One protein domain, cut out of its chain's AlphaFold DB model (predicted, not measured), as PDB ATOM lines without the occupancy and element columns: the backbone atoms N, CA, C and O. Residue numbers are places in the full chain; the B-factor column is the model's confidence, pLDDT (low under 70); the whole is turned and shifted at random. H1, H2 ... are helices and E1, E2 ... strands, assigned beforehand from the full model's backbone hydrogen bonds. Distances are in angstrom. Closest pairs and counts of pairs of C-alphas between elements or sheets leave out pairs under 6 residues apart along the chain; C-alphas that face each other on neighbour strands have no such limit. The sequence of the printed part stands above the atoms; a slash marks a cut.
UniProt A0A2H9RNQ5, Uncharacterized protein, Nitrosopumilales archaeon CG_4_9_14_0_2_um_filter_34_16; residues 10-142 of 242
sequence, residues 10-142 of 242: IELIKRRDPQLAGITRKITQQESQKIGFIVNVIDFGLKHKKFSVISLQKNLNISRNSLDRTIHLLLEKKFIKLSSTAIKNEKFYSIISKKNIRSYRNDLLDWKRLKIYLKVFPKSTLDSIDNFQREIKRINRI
ATOM      1  N   ILE A  10     171.077 153.359  75.148       61.16
ATOM      2  CA  ILE A  10     170.234 154.269  75.933       61.16
ATOM      3  C   ILE A  10     170.285 153.920  77.427       61.16
ATOM      4  O   ILE A  10     170.451 154.796  78.277       61.16
ATOM      5  N   GLU A  11     170.174 152.638  77.761       59.53
ATOM      6  CA  GLU A  11     170.156 152.150  79.137       59.53
ATOM      7  C   GLU A  11     171.574 152.163  79.767       59.53
ATOM      8  O   GLU A  11     171.722 152.405  80.965       59.53
ATOM      9  N   LEU A  12     172.637 152.011  78.967       60.38
ATOM     10  CA  LEU A  12     174.047 152.127  79.371       60.38
ATOM     11  C   LEU A  12     174.408 153.586  79.651       60.38
ATOM     12  O   LEU A  12     175.134 153.876  80.598       60.38
ATOM     13  N   ILE A  13     173.844 154.516  78.880       56.69
ATOM     14  CA  ILE A  13     173.982 155.960  79.083       56.69
ATOM     15  C   ILE A  13     173.242 156.405  80.351       56.69
ATOM     16  O   ILE A  13     173.807 157.165  81.143       56.69
ATOM     17  N   LYS A  14     172.028 155.887  80.610       58.56
ATOM     18  CA  LYS A  14     171.338 156.080  81.903       58.56
ATOM     19  C   LYS A  14     172.194 155.578  83.070       58.56
ATOM     20  O   LYS A  14     172.298 156.256  84.091       58.56
ATOM     21  N   ARG A  15     172.848 154.425  82.894       56.22
ATOM     22  CA  ARG A  15     173.744 153.808  83.888       56.22
ATOM     23  C   ARG A  15     175.150 154.423  83.935       56.22
ATOM     24  O   ARG A  15     175.878 154.159  84.890       56.22
ATOM     25  N   ARG A  16     175.500 155.293  82.977       54.88
ATOM     26  CA  ARG A  16     176.807 155.970  82.842       54.88
ATOM     27  C   ARG A  16     177.970 154.980  82.777       54.88
ATOM     28  O   ARG A  16     178.972 155.130  83.480       54.88
ATOM     29  N   ASP A  17     177.792 153.939  81.973       51.97
ATOM     30  CA  ASP A  17     178.786 152.884  81.802       51.97
ATOM     31  C   ASP A  17     179.974 153.385  80.948       51.97
ATOM     32  O   ASP A  17     179.756 153.870  79.833       51.97
ATOM     33  N   PRO A  18     181.223 153.319  81.453       48.25
ATOM     34  CA  PRO A  18     182.404 153.877  80.793       48.25
ATOM     35  C   PRO A  18     182.740 153.281  79.426       48.25
ATOM     36  O   PRO A  18     183.364 153.969  78.639       48.25
ATOM     37  N   GLN A  19     182.333 152.056  79.081       51.88
ATOM     38  CA  GLN A  19     182.808 151.410  77.839       51.88
ATOM     39  C   GLN A  19     182.234 151.991  76.528       51.88
ATOM     40  O   GLN A  19     182.503 151.470  75.440       51.88
ATOM     41  N   LEU A  20     181.441 153.057  76.603       50.38
ATOM     42  CA  LEU A  20     180.839 153.713  75.452       50.38
ATOM     43  C   LEU A  20     181.813 154.740  74.843       50.38
ATOM     44  O   LEU A  20     182.316 155.622  75.532       50.38
ATOM     45  N   ALA A  21     182.057 154.624  73.534       50.84
ATOM     46  CA  ALA A  21     182.847 155.563  72.722       50.84
ATOM     47  C   ALA A  21     184.348 155.702  73.068       50.84
ATOM     48  O   ALA A  21     184.950 156.728  72.774       50.84
ATOM     49  N   GLY A  22     184.976 154.674  73.652       52.66
ATOM     50  CA  GLY A  22     186.418 154.702  73.944       52.66
ATOM     51  C   GLY A  22     186.793 155.469  75.216       52.66
ATOM     52  O   GLY A  22     187.978 155.679  75.467       52.66
ATOM     53  N   ILE A  23     185.803 155.837  76.037       65.31
ATOM     54  CA  ILE A  23     186.023 156.426  77.356       65.31
ATOM     55  C   ILE A  23     186.603 155.349  78.276       65.31
ATOM     56  O   ILE A  23     186.056 154.262  78.444       65.31
ATOM     57  N   THR A  24     187.753 155.629  78.877       66.94
ATOM     58  CA  THR A  24     188.448 154.610  79.686       66.94
ATOM     59  C   THR A  24     188.038 154.636  81.157       66.94
ATOM     60  O   THR A  24     188.220 153.652  81.876       66.94
ATOM     61  N   ARG A  25     187.464 155.752  81.626       70.19
ATOM     62  CA  ARG A  25     187.169 155.999  83.044       70.19
ATOM     63  C   ARG A  25     185.684 156.225  83.295       70.19
ATOM     64  O   ARG A  25     185.004 156.915  82.546       70.19
ATOM     65  N   LYS A  26     185.186 155.711  84.423       73.31
ATOM     66  CA  LYS A  26     183.815 155.973  84.885       73.31
ATOM     67  C   LYS A  26     183.644 157.455  85.241       73.31
ATOM     68  O   LYS A  26     184.359 157.972  86.104       73.31
ATOM     69  N   ILE A  27     182.671 158.108  84.603       76.56
ATOM     70  CA  ILE A  27     182.289 159.504  84.860       76.56
ATOM     71  C   ILE A  27     181.048 159.511  85.758       76.56
ATOM     72  O   ILE A  27     179.992 158.987  85.405       76.56
ATOM     73  N   THR A  28     181.169 160.097  86.947       78.56
ATOM     74  CA  THR A  28     180.077 160.191  87.926       78.56
ATOM     75  C   THR A  28     179.002 161.205  87.510       78.56
ATOM     76  O   THR A  28     179.184 162.019  86.601       78.56
ATOM     77  N   GLN A  29     177.856 161.191  88.207       73.25
ATOM     78  CA  GLN A  29     176.786 162.180  88.008       73.25
ATOM     79  C   GLN A  29     177.289 163.615  88.147       73.25
ATOM     80  O   GLN A  29     176.988 164.468  87.313       73.25
ATOM     81  N   GLN A  30     178.048 163.852  89.216       78.94
ATOM     82  CA  GLN A  30     178.541 165.169  89.588       78.94
ATOM     83  C   GLN A  30     179.528 165.685  88.537       78.94
ATOM     84  O   GLN A  30     179.431 166.836  88.116       78.94
ATOM     85  N   GLU A  31     180.408 164.811  88.038       82.75
ATOM     86  CA  GLU A  31     181.316 165.127  86.933       82.75
ATOM     87  C   GLU A  31     180.547 165.468  85.651       82.75
ATOM     88  O   GLU A  31     180.787 166.508  85.045       82.75
ATOM     89  N   SER A  32     179.562 164.645  85.278       80.50
ATOM     90  CA  SER A  32     178.749 164.810  84.061       80.50
ATOM     91  C   SER A  32     177.960 166.126  84.009       80.50
ATOM     92  O   SER A  32     177.683 166.644  82.922       80.50
ATOM     93  N   GLN A  33     177.578 166.672  85.167       81.00
ATOM     94  CA  GLN A  33     176.889 167.964  85.271       81.00
ATOM     95  C   GLN A  33     177.856 169.155  85.212       81.00
ATOM     96  O   GLN A  33     177.455 170.241  84.806       81.00
ATOM     97  N   LYS A  34     179.128 168.959  85.583       85.81
ATOM     98  CA  LYS A  34     180.123 170.033  85.749       85.81
ATOM     99  C   LYS A  34     181.330 169.901  84.820       85.81
ATOM    100  O   LYS A  34     182.369 170.499  85.084       85.81
ATOM    101  N   ILE A  35     181.199 169.165  83.713       85.94
ATOM    102  CA  ILE A  35     182.303 168.875  82.782       85.94
ATOM    103  C   ILE A  35     183.058 170.139  82.367       85.94
ATOM    104  O   ILE A  35     184.274 170.184  82.499       85.94
ATOM    105  N   GLY A  36     182.347 171.165  81.881       84.12
ATOM    106  CA  GLY A  36     182.988 172.391  81.387       84.12
ATOM    107  C   GLY A  36     183.831 173.075  82.462       84.12
ATOM    108  O   GLY A  36     184.949 173.504  82.199       84.12
ATOM    109  N   PHE A  37     183.334 173.082  83.695       86.94
ATOM    110  CA  PHE A  37     184.047 173.638  84.833       86.94
ATOM    111  C   PHE A  37     185.302 172.828  85.190       86.94
ATOM    112  O   PHE A  37     186.383 173.394  85.334       86.94
ATOM    113  N   ILE A  38     185.173 171.502  85.280       89.75
ATOM    114  CA  ILE A  38     186.296 170.606  85.591       89.75
ATOM    115  C   ILE A  38     187.385 170.723  84.517       89.75
ATOM    116  O   ILE A  38     188.564 170.828  84.849       89.75
ATOM    117  N   VAL A  39     186.996 170.763  83.239       92.50
ATOM    118  CA  VAL A  39     187.925 170.929  82.113       92.50
ATOM    119  C   VAL A  39     188.678 172.256  82.207       92.50
ATOM    120  O   VAL A  39     189.895 172.244  82.060       92.50
ATOM    121  N   ASN A  40     188.012 173.367  82.539       90.69
ATOM    122  CA  ASN A  40     188.677 174.667  82.692       90.69
ATOM    123  C   ASN A  40     189.732 174.659  83.810       90.69
ATOM    124  O   ASN A  40     190.823 175.203  83.637       90.69
ATOM    125  N   VAL A  41     189.440 174.007  84.940       91.88
ATOM    126  CA  VAL A  41     190.405 173.850  86.041       91.88
ATOM    127  C   VAL A  41     191.594 172.986  85.613       91.88
ATOM    128  O   VAL A  41     192.740 173.333  85.905       91.88
ATOM    129  N   ILE A  42     191.347 171.886  84.893       93.56
ATOM    130  CA  ILE A  42     192.415 171.033  84.351       93.56
ATOM    131  C   ILE A  42     193.274 171.806  83.346       93.56
ATOM    132  O   ILE A  42     194.499 171.718  83.406       93.56
ATOM    133  N   ASP A  43     192.657 172.568  82.445       93.19
ATOM    134  CA  ASP A  43     193.354 173.346  81.420       93.19
ATOM    135  C   ASP A  43     194.223 174.439  82.025       93.19
ATOM    136  O   ASP A  43     195.367 174.619  81.601       93.19
ATOM    137  N   PHE A  44     193.728 175.106  83.066       93.69
ATOM    138  CA  PHE A  44     194.538 176.015  83.861       93.69
ATOM    139  C   PHE A  44     195.721 175.273  84.496       93.69
ATOM    140  O   PHE A  44     196.878 175.625  84.270       93.69
ATOM    141  N   GLY A  45     195.461 174.180  85.218       91.56
ATOM    142  CA  GLY A  45     196.514 173.392  85.857       91.56
ATOM    143  C   GLY A  45     197.561 172.853  84.875       91.56
ATOM    144  O   GLY A  45     198.729 172.752  85.225       91.56
ATOM    145  N   LEU A  46     197.186 172.529  83.634       92.50
ATOM    146  CA  LEU A  46     198.113 172.044  82.606       92.50
ATOM    147  C   LEU A  46     199.070 173.128  82.092       92.50
ATOM    148  O   LEU A  46     200.180 172.789  81.669       92.50
ATOM    149  N   LYS A  47     198.655 174.400  82.136       93.75
ATOM    150  CA  LYS A  47     199.472 175.562  81.750       93.75
ATOM    151  C   LYS A  47     200.456 175.979  82.847       93.75
ATOM    152  O   LYS A  47     201.520 176.506  82.534       93.75
ATOM    153  N   HIS A  48     200.147 175.704  84.114       91.81
ATOM    154  CA  HIS A  48     200.935 176.169  85.259       91.81
ATOM    155  C   HIS A  48     201.626 175.013  86.005       91.81
ATOM    156  O   HIS A  48     201.029 173.979  86.277       91.81
ATOM    157  N   LYS A  49     202.902 175.176  86.393       85.50
ATOM    158  CA  LYS A  49     203.630 174.146  87.175       85.50
ATOM    159  C   LYS A  49     202.990 173.894  88.551       85.50
ATOM    160  O   LYS A  49     202.949 172.755  89.012       85.50
ATOM    161  N   LYS A  50     202.508 174.962  89.192       92.12
ATOM    162  CA  LYS A  50     201.766 174.958  90.459       92.12
ATOM    163  C   LYS A  50     200.605 175.944  90.356       92.12
ATOM    164  O   LYS A  50     200.730 176.947  89.659       92.12
ATOM    165  N   PHE A  51     199.506 175.674  91.049       93.31
ATOM    166  CA  PHE A  51     198.333 176.551  91.071       93.31
ATOM    167  C   PHE A  51     197.607 176.478  92.419       93.31
ATOM    168  O   PHE A  51     197.680 175.465  93.112       93.31
ATOM    169  N   SER A  52     196.895 177.539  92.788       93.12
ATOM    170  CA  SER A  52     196.060 177.611  93.996       93.12
ATOM    171  C   SER A  52     194.590 177.859  93.654       93.12
ATOM    172  O   SER A  52     194.259 178.311  92.553       93.12
ATOM    173  N   VAL A  53     193.689 177.607  94.606       91.88
ATOM    174  CA  VAL A  53     192.256 177.932  94.453       91.88
ATOM    175  C   VAL A  53     192.058 179.427  94.203       91.88
ATOM    176  O   VAL A  53     191.246 179.802  93.365       91.88
ATOM    177  N   ILE A  54     192.854 180.276  94.858       89.50
ATOM    178  CA  ILE A  54     192.813 181.730  94.675       89.50
ATOM    179  C   ILE A  54     193.203 182.095  93.239       89.50
ATOM    180  O   ILE A  54     192.512 182.882  92.592       89.50
ATOM    181  N   SER A  55     194.271 181.488  92.706       90.56
ATOM    182  CA  SER A  55     194.684 181.719  91.316       90.56
ATOM    183  C   SER A  55     193.615 181.277  90.309       90.56
ATOM    184  O   SER A  55     193.344 182.000  89.351       90.56
ATOM    185  N   LEU A  56     192.945 180.147  90.558       91.69
ATOM    186  CA  LEU A  56     191.841 179.664  89.729       91.69
ATOM    187  C   LEU A  56     190.631 180.602  89.792       91.69
ATOM    188  O   LEU A  56     190.036 180.895  88.759       91.69
ATOM    189  N   GLN A  57     190.289 181.098  90.983       91.19
ATOM    190  CA  GLN A  57     189.166 182.012  91.185       91.19
ATOM    191  C   GLN A  57     189.357 183.316  90.407       91.19
ATOM    192  O   GLN A  57     188.430 183.751  89.730       91.19
ATOM    193  N   LYS A  58     190.569 183.889  90.443       89.25
ATOM    194  CA  LYS A  58     190.910 185.115  89.703       89.25
ATOM    195  C   LYS A  58     190.845 184.948  88.183       89.25
ATOM    196  O   LYS A  58     190.499 185.895  87.494       89.25
ATOM    197  N   ASN A  59     191.201 183.773  87.660       89.19
ATOM    198  CA  ASN A  59     191.327 183.563  86.212       89.19
ATOM    199  C   ASN A  59     190.067 183.000  85.554       89.19
ATOM    200  O   ASN A  59     189.852 183.211  84.365       89.19
ATOM    201  N   LEU A  60     189.271 182.227  86.289       84.56
ATOM    202  CA  LEU A  60     188.169 181.466  85.706       84.56
ATOM    203  C   LEU A  60     186.782 182.014  86.092       84.56
ATOM    204  O   LEU A  60     185.784 181.479  85.617       84.56
ATOM    205  N   ASN A  61     186.701 183.053  86.937       84.12
ATOM    206  CA  ASN A  61     185.445 183.646  87.426       84.12
ATOM    207  C   ASN A  61     184.437 182.611  87.972       84.12
ATOM    208  O   ASN A  61     183.227 182.743  87.795       84.12
ATOM    209  N   ILE A  62     184.920 181.567  88.659       85.06
ATOM    210  CA  ILE A  62     184.054 180.586  89.330       85.06
ATOM    211  C   ILE A  62     184.105 180.759  90.848       85.06
ATOM    212  O   ILE A  62     185.146 181.067  91.427       85.06
ATOM    213  N   SER A  63     182.967 180.508  91.502       87.56
ATOM    214  CA  SER A  63     182.841 180.523  92.955       87.56
ATOM    215  C   SER A  63     183.833 179.585  93.646       87.56
ATOM    216  O   SER A  63     184.041 178.434  93.243       87.56
ATOM    217  N   ARG A  64     184.396 180.072  94.755       86.69
ATOM    218  CA  ARG A  64     185.368 179.345  95.578       86.69
ATOM    219  C   ARG A  64     184.871 177.962  96.001       86.69
ATOM    220  O   ARG A  64     185.566 176.980  95.777       86.69
ATOM    221  N   ASN A  65     183.628 177.866  96.473       87.44
ATOM    222  CA  ASN A  65     183.023 176.591  96.881       87.44
ATOM    223  C   ASN A  65     183.004 175.551  95.753       87.44
ATOM    224  O   ASN A  65     183.136 174.351  95.997       87.44
ATOM    225  N   SER A  66     182.820 175.986  94.504       85.88
ATOM    226  CA  SER A  66     182.864 175.077  93.359       85.88
ATOM    227  C   SER A  66     184.295 174.634  93.071       85.88
ATOM    228  O   SER A  66     184.522 173.448  92.841       85.88
ATOM    229  N   LEU A  67     185.257 175.561  93.134       90.88
ATOM    230  CA  LEU A  67     186.679 175.265  92.949       90.88
ATOM    231  C   LEU A  67     187.188 174.289  94.005       90.88
ATOM    232  O   LEU A  67     187.788 173.287  93.635       90.88
ATOM    233  N   ASP A  68     186.869 174.507  95.278       89.06
ATOM    234  CA  ASP A  68     187.269 173.618  96.372       89.06
ATOM    235  C   ASP A  68     186.741 172.191  96.161       89.06
ATOM    236  O   ASP A  68     187.495 171.225  96.282       89.06
ATOM    237  N   ARG A  69     185.479 172.041  95.732       89.12
ATOM    238  CA  ARG A  69     184.900 170.729  95.391       89.12
ATOM    239  C   ARG A  69     185.619 170.054  94.222       89.12
ATOM    240  O   ARG A  69     185.845 168.848  94.255       89.12
ATOM    241  N   THR A  70     185.988 170.806  93.186       91.50
ATOM    242  CA  THR A  70     186.724 170.243  92.044       91.50
ATOM    243  C   THR A  70     188.164 169.902  92.399       91.50
ATOM    244  O   THR A  70     188.654 168.865  91.964       91.50
ATOM    245  N   ILE A  71     188.832 170.705  93.223       93.50
ATOM    246  CA  ILE A  71     190.158 170.372  93.748       93.50
ATOM    247  C   ILE A  71     190.095 169.096  94.587       93.50
ATOM    248  O   ILE A  71     190.911 168.202  94.371       93.50
ATOM    249  N   HIS A  72     189.100 168.968  95.468       92.88
ATOM    250  CA  HIS A  72     188.880 167.753  96.254       92.88
ATOM    251  C   HIS A  72     188.714 166.519  95.360       92.88
ATOM    252  O   HIS A  72     189.441 165.543  95.515       92.88
ATOM    253  N   LEU A  73     187.846 166.600  94.347       91.94
ATOM    254  CA  LEU A  73     187.645 165.529  93.367       91.94
ATOM    255  C   LEU A  73     188.954 165.127  92.661       91.94
ATOM    256  O   LEU A  73     189.246 163.943  92.484       91.94
ATOM    257  N   LEU A  74     189.752 166.105  92.223       92.19
ATOM    258  CA  LEU A  74     191.014 165.844  91.525       92.19
ATOM    259  C   LEU A  74     192.086 165.245  92.454       92.19
ATOM    260  O   LEU A  74     192.924 164.469  91.979       92.19
ATOM    261  N   LEU A  75     192.058 165.584  93.748       93.25
ATOM    262  CA  LEU A  75     192.902 164.980  94.783       93.25
ATOM    263  C   LEU A  75     192.501 163.523  95.042       93.25
ATOM    264  O   LEU A  75     193.360 162.645  94.979       93.25
ATOM    265  N   GLU A  76     191.210 163.243  95.251       91.88
ATOM    266  CA  GLU A  76     190.684 161.881  95.459       91.88
ATOM    267  C   GLU A  76     191.041 160.951  94.298       91.88
ATOM    268  O   GLU A  76     191.469 159.811  94.492       91.88
ATOM    269  N   LYS A  77     190.930 161.458  93.065       89.19
ATOM    270  CA  LYS A  77     191.294 160.713  91.853       89.19
ATOM    271  C   LYS A  77     192.797 160.653  91.580       89.19
ATOM    272  O   LYS A  77     193.202 160.101  90.557       89.19
ATOM    273  N   LYS A  78     193.627 161.198  92.477       93.62
ATOM    274  CA  LYS A  78     195.095 161.209  92.383       93.62
ATOM    275  C   LYS A  78     195.605 161.817  91.070       93.62
ATOM    276  O   LYS A  78     196.605 161.368  90.510       93.62
ATOM    277  N   PHE A  79     194.922 162.839  90.552       93.50
ATOM    278  CA  PHE A  79     195.393 163.592  89.382       93.50
ATOM    279  C   PHE A  79     196.309 164.745  89.769       93.50
ATOM    280  O   PHE A  79     197.241 165.086  89.033       93.50
ATOM    281  N   ILE A  80     196.043 165.333  90.931       95.06
ATOM    282  CA  ILE A  80     196.820 166.422  91.508       95.06
ATOM    283  C   ILE A  80     197.258 166.033  92.919       95.06
ATOM    284  O   ILE A  80     196.666 165.153  93.540       95.06
ATOM    285  N   LYS A  81     198.295 166.695  93.423       95.56
ATOM    286  CA  LYS A  81     198.753 166.587  94.812       95.56
ATOM    287  C   LYS A  81     198.954 167.967  95.413       95.56
ATOM    288  O   LYS A  81     199.283 168.912  94.688       95.56
ATOM    289  N   LEU A  82     198.813 168.063  96.732       95.25
ATOM    290  CA  LEU A  82     199.297 169.219  97.479       95.25
ATOM    291  C   LEU A  82     200.824 169.280  97.330       95.25
ATOM    292  O   LEU A  82     201.519 168.314  97.629       95.25
ATOM    293  N   SER A  83     201.331 170.386  96.792       92.12
ATOM    294  CA  SER A  83     202.762 170.596  96.569       92.12
ATOM    295  C   SER A  83     203.419 171.366  97.704       92.12
ATOM    296  O   SER A  83     204.577 171.099  98.002       92.12
ATOM    297  N   SER A  84     202.739 172.376  98.242       91.62
ATOM    298  CA  SER A  84     203.257 173.241  99.300       91.62
ATOM    299  C   SER A  84     202.125 174.061  99.912       91.62
ATOM    300  O   SER A  84     201.079 174.265  99.289       91.62
ATOM    301  N   THR A  85     202.361 174.565 101.116       89.88
ATOM    302  CA  THR A  85     201.513 175.541 101.802       89.88
ATOM    303  C   THR A  85     202.300 176.829 101.985       89.88
ATOM    304  O   THR A  85     203.437 176.780 102.448       89.88
ATOM    305  N   ALA A  86     201.733 177.966 101.592       82.44
ATOM    306  CA  ALA A  86     202.346 179.274 101.793       82.44
ATOM    307  C   ALA A  86     201.746 180.000 103.005       82.44
ATOM    308  O   ALA A  86     200.844 179.503 103.686       82.44
ATOM    309  N   ILE A  87     202.258 181.208 103.241       77.00
ATOM    310  CA  ILE A  87     201.808 182.141 104.278       77.00
ATOM    311  C   ILE A  87     200.287 182.351 104.152       77.00
ATOM    312  O   ILE A  87     199.750 182.397 103.046       77.00
ATOM    313  N   LYS A  88     199.582 182.458 105.289       77.69
ATOM    314  CA  LYS A  88     198.103 182.486 105.387       77.69
ATOM    315  C   LYS A  88     197.406 181.170 104.994       77.69
ATOM    316  O   LYS A  88     196.255 181.191 104.563       77.69
ATOM    317  N   ASN A  89     198.077 180.025 105.159       80.44
ATOM    318  CA  ASN A  89     197.539 178.689 104.857       80.44
ATOM    319  C   ASN A  89     197.086 178.508 103.394       80.44
ATOM    320  O   ASN A  89     196.204 177.693 103.100       80.44
ATOM    321  N   GLU A  90     197.689 179.236 102.449       87.75
ATOM    322  CA  GLU A  90     197.369 179.063 101.033       87.75
ATOM    323  C   GLU A  90     197.944 177.741 100.510       87.75
ATOM    324  O   GLU A  90     199.151 177.499 100.547       87.75
ATOM    325  N   LYS A  91     197.070 176.870 100.000       92.56
ATOM    326  CA  LYS A  91     197.438 175.556  99.462       92.56
ATOM    327  C   LYS A  91     197.746 175.647  97.968       92.56
ATOM    328  O   LYS A  91     196.899 176.077  97.180       92.56
ATOM    329  N   PHE A  92     198.928 175.170  97.580       94.75
ATOM    330  CA  PHE A  92     199.359 175.057  96.188       94.75
ATOM    331  C   PHE A  92     199.344 173.604  95.737       94.75
ATOM    332  O   PHE A  92     199.889 172.722  96.401       94.75
ATOM    333  N   TYR A  93     198.774 173.366  94.566       96.19
ATOM    334  CA  TYR A  93     198.614 172.052  93.963       96.19
ATOM    335  C   TYR A  93     199.482 171.915  92.719       96.19
ATOM    336  O   TYR A  93     199.794 172.894  92.041       96.19
ATOM    337  N   SER A  94     199.869 170.680  92.417       95.31
ATOM    338  CA  SER A  94     200.607 170.326  91.203       95.31
ATOM    339  C   SER A  94     200.008 169.077  90.568       95.31
ATOM    340  O   SER A  94     199.500 168.198  91.267       95.31
ATOM    341  N   ILE A  95     200.062 168.999  89.241       95.75
ATOM    342  CA  ILE A  95     199.634 167.815  88.491       95.75
ATOM    343  C   ILE A  95     200.653 166.696  88.701       95.75
ATOM    344  O   ILE A  95     201.846 166.898  88.489       95.75
ATOM    345  N   ILE A  96     200.175 165.503  89.062       94.12
ATOM    346  CA  ILE A  96     201.028 164.324  89.267       94.12
ATOM    347  C   ILE A  96     201.529 163.782  87.923       94.12
ATOM    348  O   ILE A  96     202.714 163.520  87.754       94.12
ATOM    349  N   SER A  97     200.628 163.628  86.948       94.19
ATOM    350  CA  SER A  97     200.957 163.128  85.609       94.19
ATOM    351  C   SER A  97     200.165 163.873  84.543       94.19
ATOM    352  O   SER A  97     198.939 163.748  84.449       94.19
ATOM    353  N   LYS A  98     200.883 164.617  83.690       92.56
ATOM    354  CA  LYS A  98     200.286 165.327  82.548       92.56
ATOM    355  C   LYS A  98     199.585 164.367  81.586       92.56
ATOM    356  O   LYS A  98     198.532 164.706  81.059       92.56
ATOM    357  N   LYS A  99     200.130 163.162  81.380       92.88
ATOM    358  CA  LYS A  99     199.515 162.132  80.526       92.88
ATOM    359  C   LYS A  99     198.157 161.699  81.082       92.88
ATOM    360  O   LYS A  99     197.162 161.726  80.361       92.88
ATOM    361  N   ASN A 100     198.100 161.370  82.372       91.12
ATOM    362  CA  ASN A 100     196.884 160.848  82.997       91.12
ATOM    363  C   ASN A 100     195.771 161.896  83.056       91.12
ATOM    364  O   ASN A 100     194.622 161.581  82.756       91.12
ATOM    365  N   ILE A 101     196.108 163.139  83.407       92.56
ATOM    366  CA  ILE A 101     195.110 164.208  83.494       92.56
ATOM    367  C   ILE A 101     194.623 164.656  82.105       92.56
ATOM    368  O   ILE A 101     193.446 164.971  81.960       92.56
ATOM    369  N   ARG A 102     195.475 164.613  81.062       92.44
ATOM    370  CA  ARG A 102     195.057 164.846  79.665       92.44
ATOM    371  C   ARG A 102     194.112 163.755  79.168       92.44
ATOM    372  O   ARG A 102     193.102 164.074  78.556       92.44
ATOM    373  N   SER A 103     194.411 162.490  79.463       89.69
ATOM    374  CA  SER A 103     193.511 161.374  79.150       89.69
ATOM    375  C   SER A 103     192.150 161.555  79.825       89.69
ATOM    376  O   SER A 103     191.131 161.493  79.150       89.69
ATOM    377  N   TYR A 104     192.122 161.891  81.117       91.31
ATOM    378  CA  TYR A 104     190.872 162.160  81.831       91.31
ATOM    379  C   TYR A 104     190.110 163.380  81.289       91.31
ATOM    380  O   TYR A 104     188.891 163.343  81.153       91.31
ATOM    381  N   ARG A 105     190.815 164.457  80.929       92.19
ATOM    382  CA  ARG A 105     190.213 165.613  80.253       92.19
ATOM    383  C   ARG A 105     189.533 165.209  78.944       92.19
ATOM    384  O   ARG A 105     188.428 165.672  78.673       92.19
ATOM    385  N   ASN A 106     190.184 164.370  78.141       89.44
ATOM    386  CA  ASN A 106     189.623 163.890  76.881       89.44
ATOM    387  C   ASN A 106     188.388 163.015  77.129       89.44
ATOM    388  O   ASN A 106     187.350 163.308  76.547       89.44
ATOM    389  N   ASP A 107     188.445 162.079  78.086       86.00
ATOM    390  CA  ASP A 107     187.287 161.272  78.506       86.00
ATOM    391  C   ASP A 107     186.070 162.163  78.852       86.00
ATOM    392  O   ASP A 107     184.945 161.910  78.417       86.00
ATOM    393  N   LEU A 108     186.284 163.249  79.609       88.56
ATOM    394  CA  LEU A 108     185.229 164.207  79.961       88.56
ATOM    395  C   LEU A 108     184.643 164.926  78.734       88.56
ATOM    396  O   LEU A 108     183.426 165.123  78.650       88.56
ATOM    397  N   LEU A 109     185.489 165.346  77.792       88.00
ATOM    398  CA  LEU A 109     185.054 166.019  76.566       88.00
ATOM    399  C   LEU A 109     184.303 165.074  75.630       88.00
ATOM    400  O   LEU A 109     183.269 165.463  75.086       88.00
ATOM    401  N   ASP A 110     184.772 163.840  75.487       82.00
ATOM    402  CA  ASP A 110     184.118 162.817  74.676       82.00
ATOM    403  C   ASP A 110     182.753 162.454  75.261       82.00
ATOM    404  O   ASP A 110     181.763 162.388  74.533       82.00
ATOM    405  N   TRP A 111     182.640 162.391  76.590       81.94
ATOM    406  CA  TRP A 111     181.349 162.250  77.260       81.94
ATOM    407  C   TRP A 111     180.411 163.441  77.023       81.94
ATOM    408  O   TRP A 111     179.215 163.258  76.780       81.94
ATOM    409  N   LYS A 112     180.927 164.679  77.054       83.38
ATOM    410  CA  LYS A 112     180.134 165.878  76.729       83.38
ATOM    411  C   LYS A 112     179.622 165.828  75.289       83.38
ATOM    412  O   LYS A 112     178.443 166.098  75.067       83.38
ATOM    413  N   ARG A 113     180.487 165.476  74.333       79.25
ATOM    414  CA  ARG A 113     180.138 165.330  72.912       79.25
ATOM    415  C   ARG A 113     179.087 164.250  72.716       79.25
ATOM    416  O   ARG A 113     178.066 164.519  72.097       79.25
ATOM    417  N   LEU A 114     179.279 163.082  73.325       75.12
ATOM    418  CA  LEU A 114     178.319 161.985  73.287       75.12
ATOM    419  C   LEU A 114     176.935 162.444  73.767       75.12
ATOM    420  O   LEU A 114     175.951 162.243  73.064       75.12
ATOM    421  N   LYS A 115     176.846 163.149  74.905       74.88
ATOM    422  CA  LYS A 115     175.573 163.712  75.400       74.88
ATOM    423  C   LYS A 115     174.907 164.674  74.414       74.88
ATOM    424  O   LYS A 115     173.682 164.747  74.404       74.88
ATOM    425  N   ILE A 116     175.683 165.434  73.643       74.31
ATOM    426  CA  ILE A 116     175.157 166.338  72.612       74.31
ATOM    427  C   ILE A 116     174.655 165.521  71.424       74.31
ATOM    428  O   ILE A 116     173.495 165.663  71.053       74.31
ATOM    429  N   TYR A 117     175.478 164.621  70.885       67.69
ATOM    430  CA  TYR A 117     175.110 163.764  69.757       67.69
ATOM    431  C   TYR A 117     173.819 162.989  70.022       67.69
ATOM    432  O   TYR A 117     172.929 162.965  69.183       67.69
ATOM    433  N   LEU A 118     173.655 162.447  71.226       65.06
ATOM    434  CA  LEU A 118     172.452 161.714  71.623       65.06
ATOM    435  C   LEU A 118     171.176 162.564  71.678       65.06
ATOM    436  O   LEU A 118     170.088 162.010  71.585       65.06
ATOM    437  N   LYS A 119     171.288 163.884  71.866       66.75
ATOM    438  CA  LYS A 119     170.136 164.796  71.787       66.75
ATOM    439  C   LYS A 119     169.773 165.146  70.347       66.75
ATOM    440  O   LYS A 119     168.637 165.516  70.092       66.75
ATOM    441  N   VAL A 120     170.752 165.090  69.447       71.06
ATOM    442  CA  VAL A 120     170.607 165.490  68.045       71.06
ATOM    443  C   VAL A 120     170.140 164.316  67.186       71.06
ATOM    444  O   VAL A 120     169.357 164.509  66.263       71.06
ATOM    445  N   PHE A 121     170.588 163.095  67.488       69.31
ATOM    446  CA  PHE A 121     170.202 161.920  66.716       69.31
ATOM    447  C   PHE A 121     168.817 161.395  67.120       69.31
ATOM    448  O   PHE A 121     168.574 161.163  68.308       69.31
ATOM    449  N   PRO A 122     167.922 161.135  66.151       74.00
ATOM    450  CA  PRO A 122     166.664 160.466  66.432       74.00
ATOM    451  C   PRO A 122     166.920 159.033  66.916       74.00
ATOM    452  O   PRO A 122     167.924 158.397  66.582       74.00
ATOM    453  N   LYS A 123     165.982 158.504  67.708       69.12
ATOM    454  CA  LYS A 123     166.086 157.176  68.334       69.12
ATOM    455  C   LYS A 123     166.396 156.061  67.324       69.12
ATOM    456  O   LYS A 123     167.227 155.207  67.607       69.12
ATOM    457  N   SER A 124     165.806 156.120  66.131       73.25
ATOM    458  CA  SER A 124     166.046 155.170  65.034       73.25
ATOM    459  C   SER A 124     167.513 155.117  64.588       73.25
ATOM    460  O   SER A 124     168.045 154.037  64.323       73.25
ATOM    461  N   THR A 125     168.199 156.262  64.551       68.00
ATOM    462  CA  THR A 125     169.633 156.340  64.242       68.00
ATOM    463  C   THR A 125     170.466 155.721  65.360       68.00
ATOM    464  O   THR A 125     171.403 154.975  65.084       68.00
ATOM    465  N   LEU A 126     170.106 155.971  66.622       65.88
ATOM    466  CA  LEU A 126     170.794 155.372  67.772       65.88
ATOM    467  C   LEU A 126     170.637 153.848  67.799       65.88
ATOM    468  O   LEU A 126     171.624 153.147  68.009       65.88
ATOM    469  N   ASP A 127     169.437 153.342  67.514       66.12
ATOM    470  CA  ASP A 127     169.154 151.906  67.429       66.12
ATOM    471  C   ASP A 127     169.923 151.246  66.265       66.12
ATOM    472  O   ASP A 127     170.456 150.143  66.405       66.12
ATOM    473  N   SER A 128     170.059 151.950  65.136       67.81
ATOM    474  CA  SER A 128     170.844 151.501  63.977       67.81
ATOM    475  C   SER A 128     172.345 151.418  64.283       67.81
ATOM    476  O   SER A 128     172.989 150.429  63.931       67.81
ATOM    477  N   ILE A 129     172.902 152.407  64.991       66.56
ATOM    478  CA  ILE A 129     174.301 152.392  65.454       66.56
ATOM    479  C   ILE A 129     174.532 151.228  66.424       66.56
ATOM    480  O   ILE A 129     175.544 150.529  66.327       66.56
ATOM    481  N   ASP A 130     173.587 150.985  67.333       64.25
ATOM    482  CA  ASP A 130     173.659 149.881  68.291       64.25
ATOM    483  C   ASP A 130     173.680 148.524  67.570       64.25
ATOM    484  O   ASP A 130     174.503 147.655  67.873       64.25
ATOM    485  N   ASN A 131     172.823 148.351  66.559       68.31
ATOM    486  CA  ASN A 131     172.791 147.151  65.724       68.31
ATOM    487  C   ASN A 131     174.080 146.968  64.915       68.31
ATOM    488  O   ASN A 131     174.643 145.874  64.900       68.31
ATOM    489  N   PHE A 132     174.608 148.036  64.324       65.62
ATOM    490  CA  PHE A 132     175.876 147.984  63.600       65.62
ATOM    491  C   PHE A 132     177.041 147.541  64.502       65.62
ATOM    492  O   PHE A 132     177.814 146.647  64.151       65.62
ATOM    493  N   GLN A 133     177.132 148.088  65.719       64.44
ATOM    494  CA  GLN A 133     178.147 147.667  66.690       64.44
ATOM    495  C   GLN A 133     177.979 146.207  67.139       64.44
ATOM    496  O   GLN A 133     178.981 145.534  67.410       64.44
ATOM    497  N   ARG A 134     176.738 145.701  67.231       66.69
ATOM    498  CA  ARG A 134     176.466 144.279  67.521       66.69
ATOM    499  C   ARG A 134     177.029 143.387  66.430       66.69
ATOM    500  O   ARG A 134     177.747 142.439  66.760       66.69
ATOM    501  N   GLU A 135     176.750 143.709  65.173       60.56
ATOM    502  CA  GLU A 135     177.213 142.909  64.043       60.56
ATOM    503  C   GLU A 135     178.737 142.947  63.916       60.56
ATOM    504  O   GLU A 135     179.359 141.890  63.844       60.56
ATOM    505  N   ILE A 136     179.385 144.106  64.076       63.78
ATOM    506  CA  ILE A 136     180.857 144.175  64.099       63.78
ATOM    507  C   ILE A 136     181.456 143.335  65.235       63.78
ATOM    508  O   ILE A 136     182.409 142.585  65.025       63.78
ATOM    509  N   LYS A 137     180.926 143.422  66.464       61.06
ATOM    510  CA  LYS A 137     181.427 142.607  67.589       61.06
ATOM    511  C   LYS A 137     181.207 141.115  67.347       61.06
ATOM    512  O   LYS A 137     182.049 140.309  67.753       61.06
ATOM    513  N   ARG A 138     180.091 140.742  66.717       58.38
ATOM    514  CA  ARG A 138     179.786 139.364  66.326       58.38
ATOM    515  C   ARG A 138     180.788 138.868  65.289       58.38
ATOM    516  O   ARG A 138     181.417 137.844  65.543       58.38
ATOM    517  N   ILE A 139     181.002 139.623  64.214       57.50
ATOM    518  CA  ILE A 139     181.988 139.338  63.163       57.50
ATOM    519  C   ILE A 139     183.383 139.191  63.776       57.50
ATOM    520  O   ILE A 139     184.021 138.160  63.603       57.50
ATOM    521  N   ASN A 140     183.816 140.140  64.608       52.97
ATOM    522  CA  ASN A 140     185.123 140.086  65.269       52.97
ATOM    523  C   ASN A 140     185.272 138.893  66.217       52.97
ATOM    524  O   ASN A 140     186.357 138.332  66.349       52.97
ATOM    525  N   ARG A 141     184.204 138.488  66.913       60.47
ATOM    526  CA  ARG A 141     184.234 137.305  67.782       60.47
ATOM    527  C   ARG A 141     184.292 136.015  66.968       60.47
ATOM    528  O   ARG A 141     184.982 135.096  67.395       60.47
ATOM    529  N   ILE A 142     183.584 135.946  65.841       58.03
ATOM    530  CA  ILE A 142     183.659 134.820  64.902       58.03
ATOM    531  C   ILE A 142     185.075 134.742  64.324       58.03
ATOM    532  O   ILE A 142     185.721 133.710  64.468       58.03
TER     533      ILE A 142
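AT A GLANCE: This is residues 10 to 142 of the 242 residues of an uncharacterized protein of Nitrosopumilales archaeon CG_4_9_14_0_2_um_filter_34_16 (UniProt A0A2H9RNQ5). A hairpin of two strands, E1 and E2, and the short helices H3, H4 and H5 packed together make a head at one end of a long, loose rod. The long helix H6 runs from this head past H3 and H2 to the other end, where H7 turns off at a corner and sticks out with residues 131 to 142. The printed part has 133 residues, with seven named helices and two named strands in the order H1 H2 H3 H4 H5 E1 E2 H6 H7; the sheet E1 - E2 is antiparallel and the class is mostly helix. The whole is loose, with a radius of gyration of the C-alphas of 18.3 A and spans of 62 by 29 by 22 A.

IN THESE COORDINATES: E1 is residues 80 to 86, 17.4 A long, and E2 residues 90 to 95, 17.0 A. H3 is residues 35 to 47, 18.5 A, H4 residues 53 to 60, and H5 residues 64 to 76, 18.3 A. H6, residues 98 to 120, runs 33.0 A from C-alpha 98 at (200.286, 165.327, 82.548). H7, residues 123 to 142, runs 28.6 A to C-alpha 142 at (183.659, 134.820, 64.902). H1 is residues 10 to 15, from C-alpha 10 at (170.234, 154.269, 75.933), and H2 residues 29 to 33.

HOW THE PARTS SIT: In the hairpin E1 and E2, N 83 and O 92 are 2.8 A apart, within hydrogen-bond range. H3, the hub, touches H6 at a shallow tilt of 28 degrees, opposite ways, closest at the C-alphas of Val 39 and Arg 105, 6.1 A. H4 touches H5, closest at the C-alphas of Val 53 and Leu 67, 6.4 A. H1 and H6 are near each other; H7 touches no helix. Every O i to N i+4 pair is within hydrogen-bond range in H1, H2, H3, H4, H5 and H7, and 18 of 19 in H6.

THE WHOLE: The C-alphas of Lys 88 and Ile 142, the two farthest apart, are 64.2 A apart. The printed part has no cut, and the link H1 to H2 is long. The pLDDT is under 70 in 38 residues, among them 10 to 24 and 125 to 142.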